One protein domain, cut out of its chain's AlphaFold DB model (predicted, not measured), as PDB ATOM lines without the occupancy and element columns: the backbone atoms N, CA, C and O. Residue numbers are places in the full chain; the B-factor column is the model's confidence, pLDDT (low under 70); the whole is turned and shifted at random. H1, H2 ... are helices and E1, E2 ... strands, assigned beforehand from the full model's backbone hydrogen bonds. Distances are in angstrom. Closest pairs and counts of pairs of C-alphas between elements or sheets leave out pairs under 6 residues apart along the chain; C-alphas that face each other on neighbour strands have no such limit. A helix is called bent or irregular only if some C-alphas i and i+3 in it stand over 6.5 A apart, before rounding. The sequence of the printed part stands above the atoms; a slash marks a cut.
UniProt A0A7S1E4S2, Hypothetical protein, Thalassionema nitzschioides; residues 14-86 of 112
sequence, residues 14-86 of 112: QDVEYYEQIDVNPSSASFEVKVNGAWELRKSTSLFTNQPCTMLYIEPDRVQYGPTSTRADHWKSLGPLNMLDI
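AT A GLANCE: This is residues 14 to 86 of the 112 residues of the protein "Hypothetical protein" of Thalassionema nitzschioides (UniProt A0A7S1E4S2). A long, strongly twisted sheet is built on a bent hairpin of two long strands, E2 and E3, with short E1 beside E2, short E4 and E5 beside different parts of E3, and the small helix H1 packed on the sheet. Residues 24 to 29 stick out. The 73 printed residues include E1 E2 E3 E4 H1 E5 in chain order, mostly strand; the branched sheet is antiparallel, and E1 to E4 form a meander, each strand the antiparallel neighbour of the one before. The whole is loose, radius of gyration of the C-alphas 14.8 A, a rod spanning 46 by 23 by 20 A.

IN THESE COORDINATES: Find C-alpha 31 at (-53.175, -6.364, 32.804); from there E2, residues 31 to 45, runs 36.6 A and bends by 74 degrees at residue 42. E3, residues 52 to 65, runs 36.9 A, bending by 61 degrees at residue 62. Then look for E1, residues 18 to 22, 13.0 A; E4, residues 68 to 71, 10.5 A; H1, residues 76 to 81, 10.1 A; and E5, residues 83 to 86, 9.8 A, ending at C-alpha 86 (-41.254, -0.570, 57.633).

HOW THE PARTS SIT: In the hairpin E2 and E3, N 40 and O 57 are 2.9 A apart, within hydrogen-bond range. So are N 20 and O 33 of E1 and E2, 2.8 A; N 63 and O 70 of E3 and E4, 2.9 A; and N 56 and O 84 of E3 and E5, 2.8 A. H1 is on the sheet at a height of 8.0 A; its closest C-alphas to E3 are Leu 81 and Ile 58, 6.4 A. H1 is only just irregular, C-alphas 77 and 80 being 6.7 A apart, with 0 of 2 O i to N i+4 pairs and 1 of 3 O i to N i+3 pairs within range.

THE WHOLE: The C-alphas of Ser 28 and Gln 51, the farthest apart, are 46.2 A apart. The printed part has no cut, and no link is long. Residues 14 to 17 are under pLDDT 70.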
ATOM      1  N   GLN A  14     -40.266 -15.621  53.339       53.53
ATOM      2  CA  GLN A  14     -41.524 -16.064  52.763       53.53
ATOM      3  C   GLN A  14     -41.387 -15.889  51.256       53.53
ATOM      4  O   GLN A  14     -40.834 -14.886  50.805       53.53
ATOM      5  N   ASP A  15     -41.862 -16.869  50.495       52.84
ATOM      6  CA  ASP A  15     -42.069 -16.698  49.062       52.84
ATOM      7  C   ASP A  15     -43.228 -15.705  48.918       52.84
ATOM      8  O   ASP A  15     -44.398 -16.068  49.035       52.84
ATOM      9  N   VAL A  16     -42.898 -14.418  48.818       61.22
ATOM     10  CA  VAL A  16     -43.889 -13.357  48.661       61.22
ATOM     11  C   VAL A  16     -44.066 -13.110  47.173       61.22
ATOM     12  O   VAL A  16     -43.128 -12.732  46.470       61.22
ATOM     13  N   GLU A  17     -45.285 -13.331  46.703       65.50
ATOM     14  CA  GLU A  17     -45.703 -12.958  45.361       65.50
ATOM     15  C   GLU A  17     -46.294 -11.550  45.416       65.50
ATOM     16  O   GLU A  17     -47.223 -11.285  46.183       65.50
ATOM     17  N   TYR A  18     -45.736 -10.640  44.622       74.38
ATOM     18  CA  TYR A  18     -46.244  -9.281  44.486       74.38
ATOM     19  C   TYR A  18     -46.931  -9.120  43.138       74.38
ATOM     20  O   TYR A  18     -46.413  -9.577  42.119       74.38
ATOM     21  N   TYR A  19     -48.085  -8.464  43.146       79.88
ATOM     22  CA  TYR A  19     -48.890  -8.224  41.960       79.88
ATOM     23  C   TYR A  19     -49.065  -6.711  41.766       79.88
ATOM     24  O   TYR A  19     -49.490  -6.012  42.686       79.88
ATOM     25  N   GLU A  20     -48.721  -6.205  40.580       80.56
ATOM     26  CA  GLU A  20     -49.054  -4.848  40.128       80.56
ATOM     27  C   GLU A  20     -50.197  -4.936  39.112       80.56
ATOM     28  O   GLU A  20     -50.122  -5.708  38.158       80.56
ATOM     29  N   GLN A  21     -51.234  -4.115  39.267       83.12
ATOM     30  CA  GLN A  21     -52.246  -3.929  38.230       83.12
ATOM     31  C   GLN A  21     -51.866  -2.708  37.388       83.12
ATOM     32  O   GLN A  21     -51.750  -1.601  37.917       83.12
ATOM     33  N   ILE A  22     -51.671  -2.895  36.080       82.19
ATOM     34  CA  ILE A  22     -51.410  -1.792  35.150       82.19
ATOM     35  C   ILE A  22     -52.697  -1.453  34.411       82.19
ATOM     36  O   ILE A  22     -53.143  -2.194  33.531       82.19
ATOM     37  N   ASP A  23     -53.261  -0.298  34.756       83.44
ATOM     38  CA  ASP A  23     -54.450   0.229  34.106       83.44
ATOM     39  C   ASP A  23     -54.105   1.053  32.864       83.44
ATOM     40  O   ASP A  23     -53.357   2.032  32.924       83.44
ATOM     41  N   VAL A  24     -54.673   0.669  31.720       81.06
ATOM     42  CA  VAL A  24     -54.521   1.383  30.443       81.06
ATOM     43  C   VAL A  24     -55.888   1.730  29.854       81.06
ATOM     44  O   VAL A  24     -56.914   1.193  30.260       81.06
ATOM     45  N   ASN A  25     -55.925   2.657  28.894       82.00
ATOM     46  CA  ASN A  25     -57.150   3.033  28.186       82.00
ATOM     47  C   ASN A  25     -57.096   2.489  26.743       82.00
ATOM     48  O   ASN A  25     -56.178   2.874  26.013       82.00
ATOM     49  N   PRO A  26     -58.034   1.627  26.302       87.31
ATOM     50  CA  PRO A  26     -59.232   1.155  27.010       87.31
ATOM     51  C   PRO A  26     -58.920   0.170  28.142       87.31
ATOM     52  O   PRO A  26     -57.989  -0.625  28.032       87.31
ATOM     53  N   SER A  27     -59.749   0.174  29.192       83.12
ATOM     54  CA  SER A  27     -59.587  -0.682  30.384       83.12
ATOM     55  C   SER A  27     -59.563  -2.179  30.075       83.12
ATOM     56  O   SER A  27     -58.999  -2.965  30.827       83.12
ATOM     57  N   SER A  28     -60.122  -2.593  28.936       83.81
ATOM     58  CA  SER A  28     -60.038  -3.969  28.439       83.81
ATOM     59  C   SER A  28     -58.614  -4.423  28.109       83.81
ATOM     60  O   SER A  28     -58.397  -5.612  27.904       83.81
ATOM     61  N   ALA A  29     -57.664  -3.494  27.992       82.75
ATOM     62  CA  ALA A  29     -56.255  -3.785  27.767       82.75
ATOM     63  C   ALA A  29     -55.416  -3.727  29.058       82.75
ATOM     64  O   ALA A  29     -54.210  -3.952  28.980       82.75
ATOM     65  N   SER A  30     -56.019  -3.430  30.219       84.25
ATOM     66  CA  SER A  30     -55.337  -3.493  31.517       84.25
ATOM     67  C   SER A  30     -54.881  -4.916  31.821       84.25
ATOM     68  O   SER A  30     -55.536  -5.886  31.432       84.25
ATOM     69  N   PHE A  31     -53.761  -5.057  32.523       83.75
ATOM     70  CA  PHE A  31     -53.175  -6.364  32.804       83.75
ATOM     71  C   PHE A  31     -52.508  -6.417  34.173       83.75
ATOM     72  O   PHE A  31     -51.999  -5.418  34.681       83.75
ATOM     73  N   GLU A  32     -52.496  -7.621  34.737       85.75
ATOM     74  CA  GLU A  32     -51.795  -7.930  35.974       85.75
ATOM     75  C   GLU A  32     -50.342  -8.311  35.673       85.75
ATOM     76  O   GLU A  32     -50.024  -8.989  34.687       85.75
ATOM     77  N   VAL A  33     -49.460  -7.862  36.551       85.19
ATOM     78  CA  VAL A  33     -48.030  -8.106  36.517       85.19
ATOM     79  C   VAL A  33     -47.651  -8.835  37.793       85.19
ATOM     80  O   VAL A  33     -47.774  -8.287  38.883       85.19
ATOM     81  N   LYS A  34     -47.135 -10.054  37.665       86.06
ATOM     82  CA  LYS A  34     -46.604 -10.828  38.785       86.06
ATOM     83  C   LYS A  34     -45.097 -10.634  38.893       86.06
ATOM     84  O   LYS A  34     -44.349 -10.946  37.961       86.06
ATOM     85  N   VAL A  35     -44.646 -10.175  40.049       82.25
ATOM     86  CA  VAL A  35     -43.238  -9.996  40.396       82.25
ATOM     87  C   VAL A  35     -42.834 -11.091  41.375       82.25
ATOM     88  O   VAL A  35     -43.418 -11.236  42.449       82.25
ATOM     89  N   ASN A  36     -41.820 -11.862  40.995       81.38
ATOM     90  CA  ASN A  36     -41.235 -12.912  41.823       81.38
ATOM     91  C   ASN A  36     -39.822 -12.508  42.240       81.38
ATOM     92  O   ASN A  36     -39.110 -11.845  41.483       81.38
ATOM     93  N   GLY A  37     -39.397 -12.944  43.420       77.62
ATOM     94  CA  GLY A  37     -38.070 -12.647  43.942       77.62
ATOM     95  C   GLY A  37     -37.884 -13.160  45.361       77.62
ATOM     96  O   GLY A  37     -38.798 -13.746  45.942       77.62
ATOM     97  N   ALA A  38     -36.705 -12.920  45.922       81.00
ATOM     98  CA  ALA A  38     -36.439 -13.199  47.325       81.00
ATOM     99  C   ALA A  38     -36.856 -12.000  48.183       81.00
ATOM    100  O   ALA A  38     -36.526 -10.857  47.871       81.00
ATOM    101  N   TRP A  39     -37.578 -12.273  49.267       82.06
ATOM    102  CA  TRP A  39     -38.024 -11.265  50.224       82.06
ATOM    103  C   TRP A  39     -37.494 -11.650  51.597       82.06
ATOM    104  O   TRP A  39     -37.738 -12.757  52.085       82.06
ATOM    105  N   GLU A  40     -36.742 -10.750  52.220       84.38
ATOM    106  CA  GLU A  40     -36.068 -11.018  53.484       84.38
ATOM    107  C   GLU A  40     -36.214  -9.841  54.446       84.38
ATOM    108  O   GLU A  40     -35.894  -8.701  54.118       84.38
ATOM    109  N   LEU A  41     -36.646 -10.121  55.676       82.88
ATOM    110  CA  LEU A  41     -36.607  -9.138  56.754       82.88
ATOM    111  C   LEU A  41     -35.219  -9.110  57.392       82.88
ATOM    112  O   LEU A  41     -34.751 -10.109  57.942       82.88
ATOM    113  N   ARG A  42     -34.578  -7.940  57.376       85.88
ATOM    114  CA  ARG A  42     -33.250  -7.712  57.952       85.88
ATOM    115  C   ARG A  42     -33.298  -6.594  58.985       85.88
ATOM    116  O   ARG A  42     -33.917  -5.555  58.776       85.88
ATOM    117  N   LYS A  43     -32.582  -6.777  60.096       85.31
ATOM    118  CA  LYS A  43     -32.248  -5.660  60.990       85.31
ATOM    119  C   LYS A  43     -31.136  -4.846  60.349       85.31
ATOM    120  O   LYS A  43     -30.136  -5.417  59.918       85.31
ATOM    121  N   SER A  44     -31.302  -3.536  60.300       86.12
ATOM    122  CA  SER A  44     -30.310  -2.633  59.727       86.12
ATOM    123  C   SER A  44     -30.474  -1.234  60.327       86.12
ATOM    124  O   SER A  44     -31.161  -1.068  61.335       86.12
ATOM    125  N   THR A  45     -29.826  -0.240  59.740       83.44
ATOM    126  CA  THR A  45     -29.945   1.168  60.112       83.44
ATOM    127  C   THR A  45     -30.647   1.906  58.982       83.44
ATOM    128  O   THR A  45     -30.250   1.770  57.822       83.44
ATOM    129  N   SER A  46     -31.681   2.688  59.292       75.25
ATOM    130  CA  SER A  46     -32.327   3.512  58.268       75.25
ATOM    131  C   SER A  46     -31.361   4.618  57.840       75.25
ATOM    132  O   SER A  46     -30.830   5.343  58.683       75.25
ATOM    133  N   LEU A  47     -31.142   4.768  56.529       77.44
ATOM    134  CA  LEU A  47     -30.258   5.803  55.975       77.44
ATOM    135  C   LEU A  47     -30.781   7.224  56.231       77.44
ATOM    136  O   LEU A  47     -30.045   8.194  56.082       77.44
ATOM    137  N   PHE A  48     -32.053   7.349  56.614       75.12
ATOM    138  CA  PHE A  48     -32.705   8.628  56.860       75.12
ATOM    139  C   PHE A  48     -32.609   9.067  58.324       75.12
ATOM    140  O   PHE A  48     -32.280  10.213  58.616       75.12
ATOM    141  N   THR A  49     -32.903   8.162  59.259       79.88
ATOM    142  CA  THR A  49     -32.941   8.479  60.698       79.88
ATOM    143  C   THR A  49     -31.637   8.136  61.413       79.88
ATOM    144  O   THR A  49     -31.445   8.551  62.556       79.88
ATOM    145  N   ASN A  50     -30.760   7.352  60.775       81.69
ATOM    146  CA  ASN A  50     -29.610   6.698  61.402       81.69
ATOM    147  C   ASN A  50     -29.982   5.859  62.640       81.69
ATOM    148  O   ASN A  50     -29.123   5.557  63.469       81.69
ATOM    149  N   GLN A  51     -31.254   5.470  62.773       82.75
ATOM    150  CA  GLN A  51     -31.728   4.620  63.860       82.75
ATOM    151  C   GLN A  51     -31.829   3.163  63.398       82.75
ATOM    152  O   GLN A  51     -32.080   2.914  62.212       82.75
ATOM    153  N   PRO A  52     -31.670   2.195  64.318       85.62
ATOM    154  CA  PRO A  52     -31.959   0.801  64.028       85.62
ATOM    155  C   PRO A  52     -33.401   0.634  63.543       85.62
ATOM    156  O   PRO A  52     -34.334   1.117  64.185       85.62
ATOM    157  N   CYS A  53     -33.588  -0.075  62.436       82.56
ATOM    158  CA  CYS A  53     -34.901  -0.390  61.892       82.56
ATOM    159  C   CYS A  53     -34.964  -1.830  61.368       82.56
ATOM    160  O   CYS A  53     -33.947  -2.520  61.214       82.56
ATOM    161  N   THR A  54     -36.188  -2.301  61.132       83.50
ATOM    162  CA  THR A  54     -36.432  -3.558  60.419       83.50
ATOM    163  C   THR A  54     -36.741  -3.208  58.976       83.50
ATOM    164  O   THR A  54     -37.746  -2.559  58.703       83.50
ATOM    165  N   MET A  55     -35.872  -3.636  58.065       85.75
ATOM    166  CA  MET A  55     -36.042  -3.420  56.636       85.75
ATOM    167  C   MET A  55     -36.500  -4.695  55.949       85.75
ATOM    168  O   MET A  55     -36.027  -5.789  56.263       85.75
ATOM    169  N   LEU A  56     -37.376  -4.534  54.969       85.94
ATOM    170  CA  LEU A  56     -37.696  -5.557  53.997       85.94
ATOM    171  C   LEU A  56     -36.759  -5.383  52.798       85.94
ATOM    172  O   LEU A  56     -36.794  -4.373  52.097       85.94
ATOM    173  N   TYR A  57     -35.878  -6.358  52.614       86.19
ATOM    174  CA  TYR A  57     -35.002  -6.464  51.460       86.19
ATOM    175  C   TYR A  57     -35.723  -7.278  50.396       86.19
ATOM    176  O   TYR A  57     -36.089  -8.430  50.646       86.19
ATOM    177  N   ILE A  58     -35.947  -6.672  49.239       81.94
ATOM    178  CA  ILE A  58     -36.601  -7.320  48.110       81.94
ATOM    179  C   ILE A  58     -35.557  -7.426  47.009       81.94
ATOM    180  O   ILE A  58     -34.938  -6.438  46.627       81.94
ATOM    181  N   GLU A  59     -35.354  -8.630  46.497       84.62
ATOM    182  CA  GLU A  59     -34.519  -8.873  45.327       84.62
ATOM    183  C   GLU A  59     -35.411  -9.465  44.232       84.62
ATOM    184  O   GLU A  59     -35.592 -10.687  44.166       84.62
ATOM    185  N   PRO A  60     -36.047  -8.603  43.417       83.69
ATOM    186  CA  PRO A  60     -36.862  -9.048  42.301       83.69
ATOM    187  C   PRO A  60     -36.009  -9.815  41.288       83.69
ATOM    188  O   PRO A  60     -34.975  -9.327  40.838       83.69
ATOM    189  N   ASP A  61     -36.465 -10.999  40.890       86.12
ATOM    190  CA  ASP A  61     -35.812 -11.823  39.867       86.12
ATOM    191  C   ASP A  61     -36.519 -11.649  38.517       86.12
ATOM    192  O   ASP A  61     -35.934 -11.218  37.514       86.12
ATOM    193  N   ARG A  62     -37.827 -11.924  38.494       87.62
ATOM    194  CA  ARG A  62     -38.621 -11.942  37.264       87.62
ATOM    195  C   ARG A  62     -39.947 -11.225  37.397       87.62
ATOM    196  O   ARG A  62     -40.641 -11.341  38.402       87.62
ATOM    197  N   VAL A  63     -40.329 -10.604  36.289       88.00
ATOM    198  CA  VAL A  63     -41.630  -9.982  36.072       88.00
ATOM    199  C   VAL A  63     -42.369 -10.756  34.986       88.00
ATOM    200  O   VAL A  63     -41.788 -11.075  33.943       88.00
ATOM    201  N   GLN A  64     -43.628 -11.095  35.237       88.88
ATOM    202  CA  GLN A  64     -44.500 -11.843  34.333       88.88
ATOM    203  C   GLN A  64     -45.771 -11.039  34.066       88.88
ATOM    204  O   GLN A  64     -46.393 -10.565  35.009       88.88
ATOM    205  N   TYR A  65     -46.161 -10.890  32.801       86.62
ATOM    206  CA  TYR A  65     -47.403 -10.223  32.404       86.62
ATOM    207  C   TYR A  65     -47.948 -10.852  31.122       86.62
ATOM    208  O   TYR A  65     -47.275 -10.898  30.085       86.62
ATOM    209  N   GLY A  66     -49.166 -11.394  31.199       84.50
ATOM    210  CA  GLY A  66     -49.724 -12.227  30.133       84.50
ATOM    211  C   GLY A  66     -48.761 -13.367  29.740       84.50
ATOM    212  O   GLY A  66     -48.280 -14.082  30.618       84.50
ATOM    213  N   PRO A  67     -48.442 -13.555  28.444       86.31
ATOM    214  CA  PRO A  67     -47.489 -14.573  27.991       86.31
ATOM    215  C   PRO A  67     -46.011 -14.156  28.131       86.31
ATOM    216  O   PRO A  67     -45.121 -14.934  27.783       86.31
ATOM    217  N   THR A  68     -45.727 -12.932  28.585       89.81
ATOM    218  CA  THR A  68     -44.374 -12.365  28.600       89.81
ATOM    219  C   THR A  68     -43.713 -12.542  29.963       89.81
ATOM    220  O   THR A  68     -44.334 -12.342  31.003       89.81
ATOM    221  N   SER A  69     -42.415 -12.864  29.965       90.44
ATOM    222  CA  SER A  69     -41.573 -12.872  31.165       90.44
ATOM    223  C   SER A  69     -40.249 -12.167  30.884       90.44
ATOM    224  O   SER A  69     -39.574 -12.480  29.903       90.44
ATOM    225  N   THR A  70     -39.866 -11.230  31.749       90.56
ATOM    226  CA  THR A  70     -38.601 -10.485  31.670       90.56
ATOM    227  C   THR A  70     -37.871 -10.509  33.010       90.56
ATOM    228  O   THR A  70     -38.471 -10.772  34.055       90.56
ATOM    229  N   ARG A  71     -36.566 -10.229  32.978       89.44
ATOM    230  CA  ARG A  71     -35.800  -9.918  34.186       89.44
ATOM    231  C   ARG A  71     -36.314  -8.628  34.817       89.44
ATOM    232  O   ARG A  71     -36.760  -7.720  34.107       89.44
ATOM    233  N   ALA A  72     -36.272  -8.587  36.140       85.50
ATOM    234  CA  ALA A  72     -36.823  -7.493  36.920       85.50
ATOM    235  C   ALA A  72     -35.964  -6.216  36.913       85.50
ATOM    236  O   ALA A  72     -36.494  -5.131  37.128       85.50
ATOM    237  N   ASP A  73     -34.675  -6.317  36.583       81.50
ATOM    238  CA  ASP A  73     -33.753  -5.180  36.414       81.50
ATOM    239  C   ASP A  73     -34.194  -4.184  35.325       81.50
ATOM    240  O   ASP A  73     -33.861  -3.001  35.378       81.50
ATOM    241  N   HIS A  74     -34.990  -4.638  34.357       80.50
ATOM    242  CA  HIS A  74     -35.574  -3.790  33.319       80.50
ATOM    243  C   HIS A  74     -36.906  -3.129  33.728       80.50
ATOM    244  O   HIS A  74     -37.431  -2.306  32.971       80.50
ATOM    245  N   TRP A  75     -37.471  -3.459  34.895       82.94
ATOM    246  CA  TRP A  75     -38.773  -2.953  35.343       82.94
ATOM    247  C   TRP A  75     -38.611  -1.749  36.275       82.94
ATOM    248  O   TRP A  75     -38.209  -1.864  37.432       82.94
ATOM    249  N   LYS A  76     -38.920  -0.555  35.760       77.88
ATOM    250  CA  LYS A  76     -38.581   0.714  36.425       77.88
ATOM    251  C   LYS A  76     -39.224   0.901  37.806       77.88
ATOM    252  O   LYS A  76     -38.603   1.543  38.648       77.88
ATOM    253  N   SER A  77     -40.423   0.363  38.052       75.19
ATOM    254  CA  SER A  77     -41.114   0.513  39.347       75.19
ATOM    255  C   SER A  77     -40.463  -0.285  40.482       75.19
ATOM    256  O   SER A  77     -40.703   0.031  41.645       75.19
ATOM    257  N   LEU A  78     -39.599  -1.265  40.180       77.88
ATOM    258  CA  LEU A  78     -39.040  -2.170  41.193       77.88
ATOM    259  C   LEU A  78     -37.766  -1.654  41.859       77.88
ATOM    260  O   LEU A  78     -37.456  -2.064  42.972       77.88
ATOM    261  N   GLY A  79     -37.039  -0.729  41.230       78.19
ATOM    262  CA  GLY A  79     -35.812  -0.170  41.812       78.19
ATOM    263  C   GLY A  79     -36.015   0.389  43.233       78.19
ATOM    264  O   GLY A  79     -35.252   0.038  44.137       78.19
ATOM    265  N   PRO A  80     -37.062   1.203  43.467       78.69
ATOM    266  CA  PRO A  80     -37.405   1.701  44.801       78.69
ATOM    267  C   PRO A  80     -37.904   0.637  45.800       78.69
ATOM    268  O   PRO A  80     -37.869   0.894  47.002       78.69
ATOM    269  N   LEU A  81     -38.347  -0.542  45.337       80.25
ATOM    270  CA  LEU A  81     -38.809  -1.648  46.194       80.25
ATOM    271  C   LEU A  81     -37.656  -2.463  46.794       80.25
ATOM    272  O   LEU A  81     -37.869  -3.171  47.773       80.25
ATOM    273  N   ASN A  82     -36.438  -2.361  46.257       80.50
ATOM    274  CA  ASN A  82     -35.332  -3.241  46.651       80.50
ATOM    275  C   ASN A  82     -34.977  -3.169  48.149       80.50
ATOM    276  O   ASN A  82     -34.478  -4.130  48.737       80.50
ATOM    277  N   MET A  83     -35.212  -2.017  48.780       84.94
ATOM    278  CA  MET A  83     -34.956  -1.802  50.201       84.94
ATOM    279  C   MET A  83     -36.043  -0.921  50.798       84.94
ATOM    280  O   MET A  83     -36.091   0.280  50.528       84.94
ATOM    281  N   LEU A  84     -36.877  -1.514  51.642       85.94
ATOM    282  CA  LEU A  84     -38.027  -0.856  52.238       85.94
ATOM    283  C   LEU A  84     -37.901  -0.786  53.755       85.94
ATOM    284  O   LEU A  84     -37.744  -1.803  54.424       85.94
ATOM    285  N   ASP A  85     -38.002   0.420  54.302       87.56
ATOM    286  CA  ASP A  85     -38.137   0.626  55.741       87.56
ATOM    287  C   ASP A  85     -39.607   0.481  56.144       87.56
ATOM    288  O   ASP A  85     -40.479   1.111  55.537       87.56
ATOM    289  N   ILE A  86     -39.889  -0.349  57.147       85.94
ATOM    290  CA  ILE A  86     -41.254  -0.570  57.633       85.94
ATOM    291  C   ILE A  86     -41.613   0.572  58.581       85.94
ATOM    292  O   ILE A  86     -41.093   0.650  59.694       85.94
TER     293      ILE A  86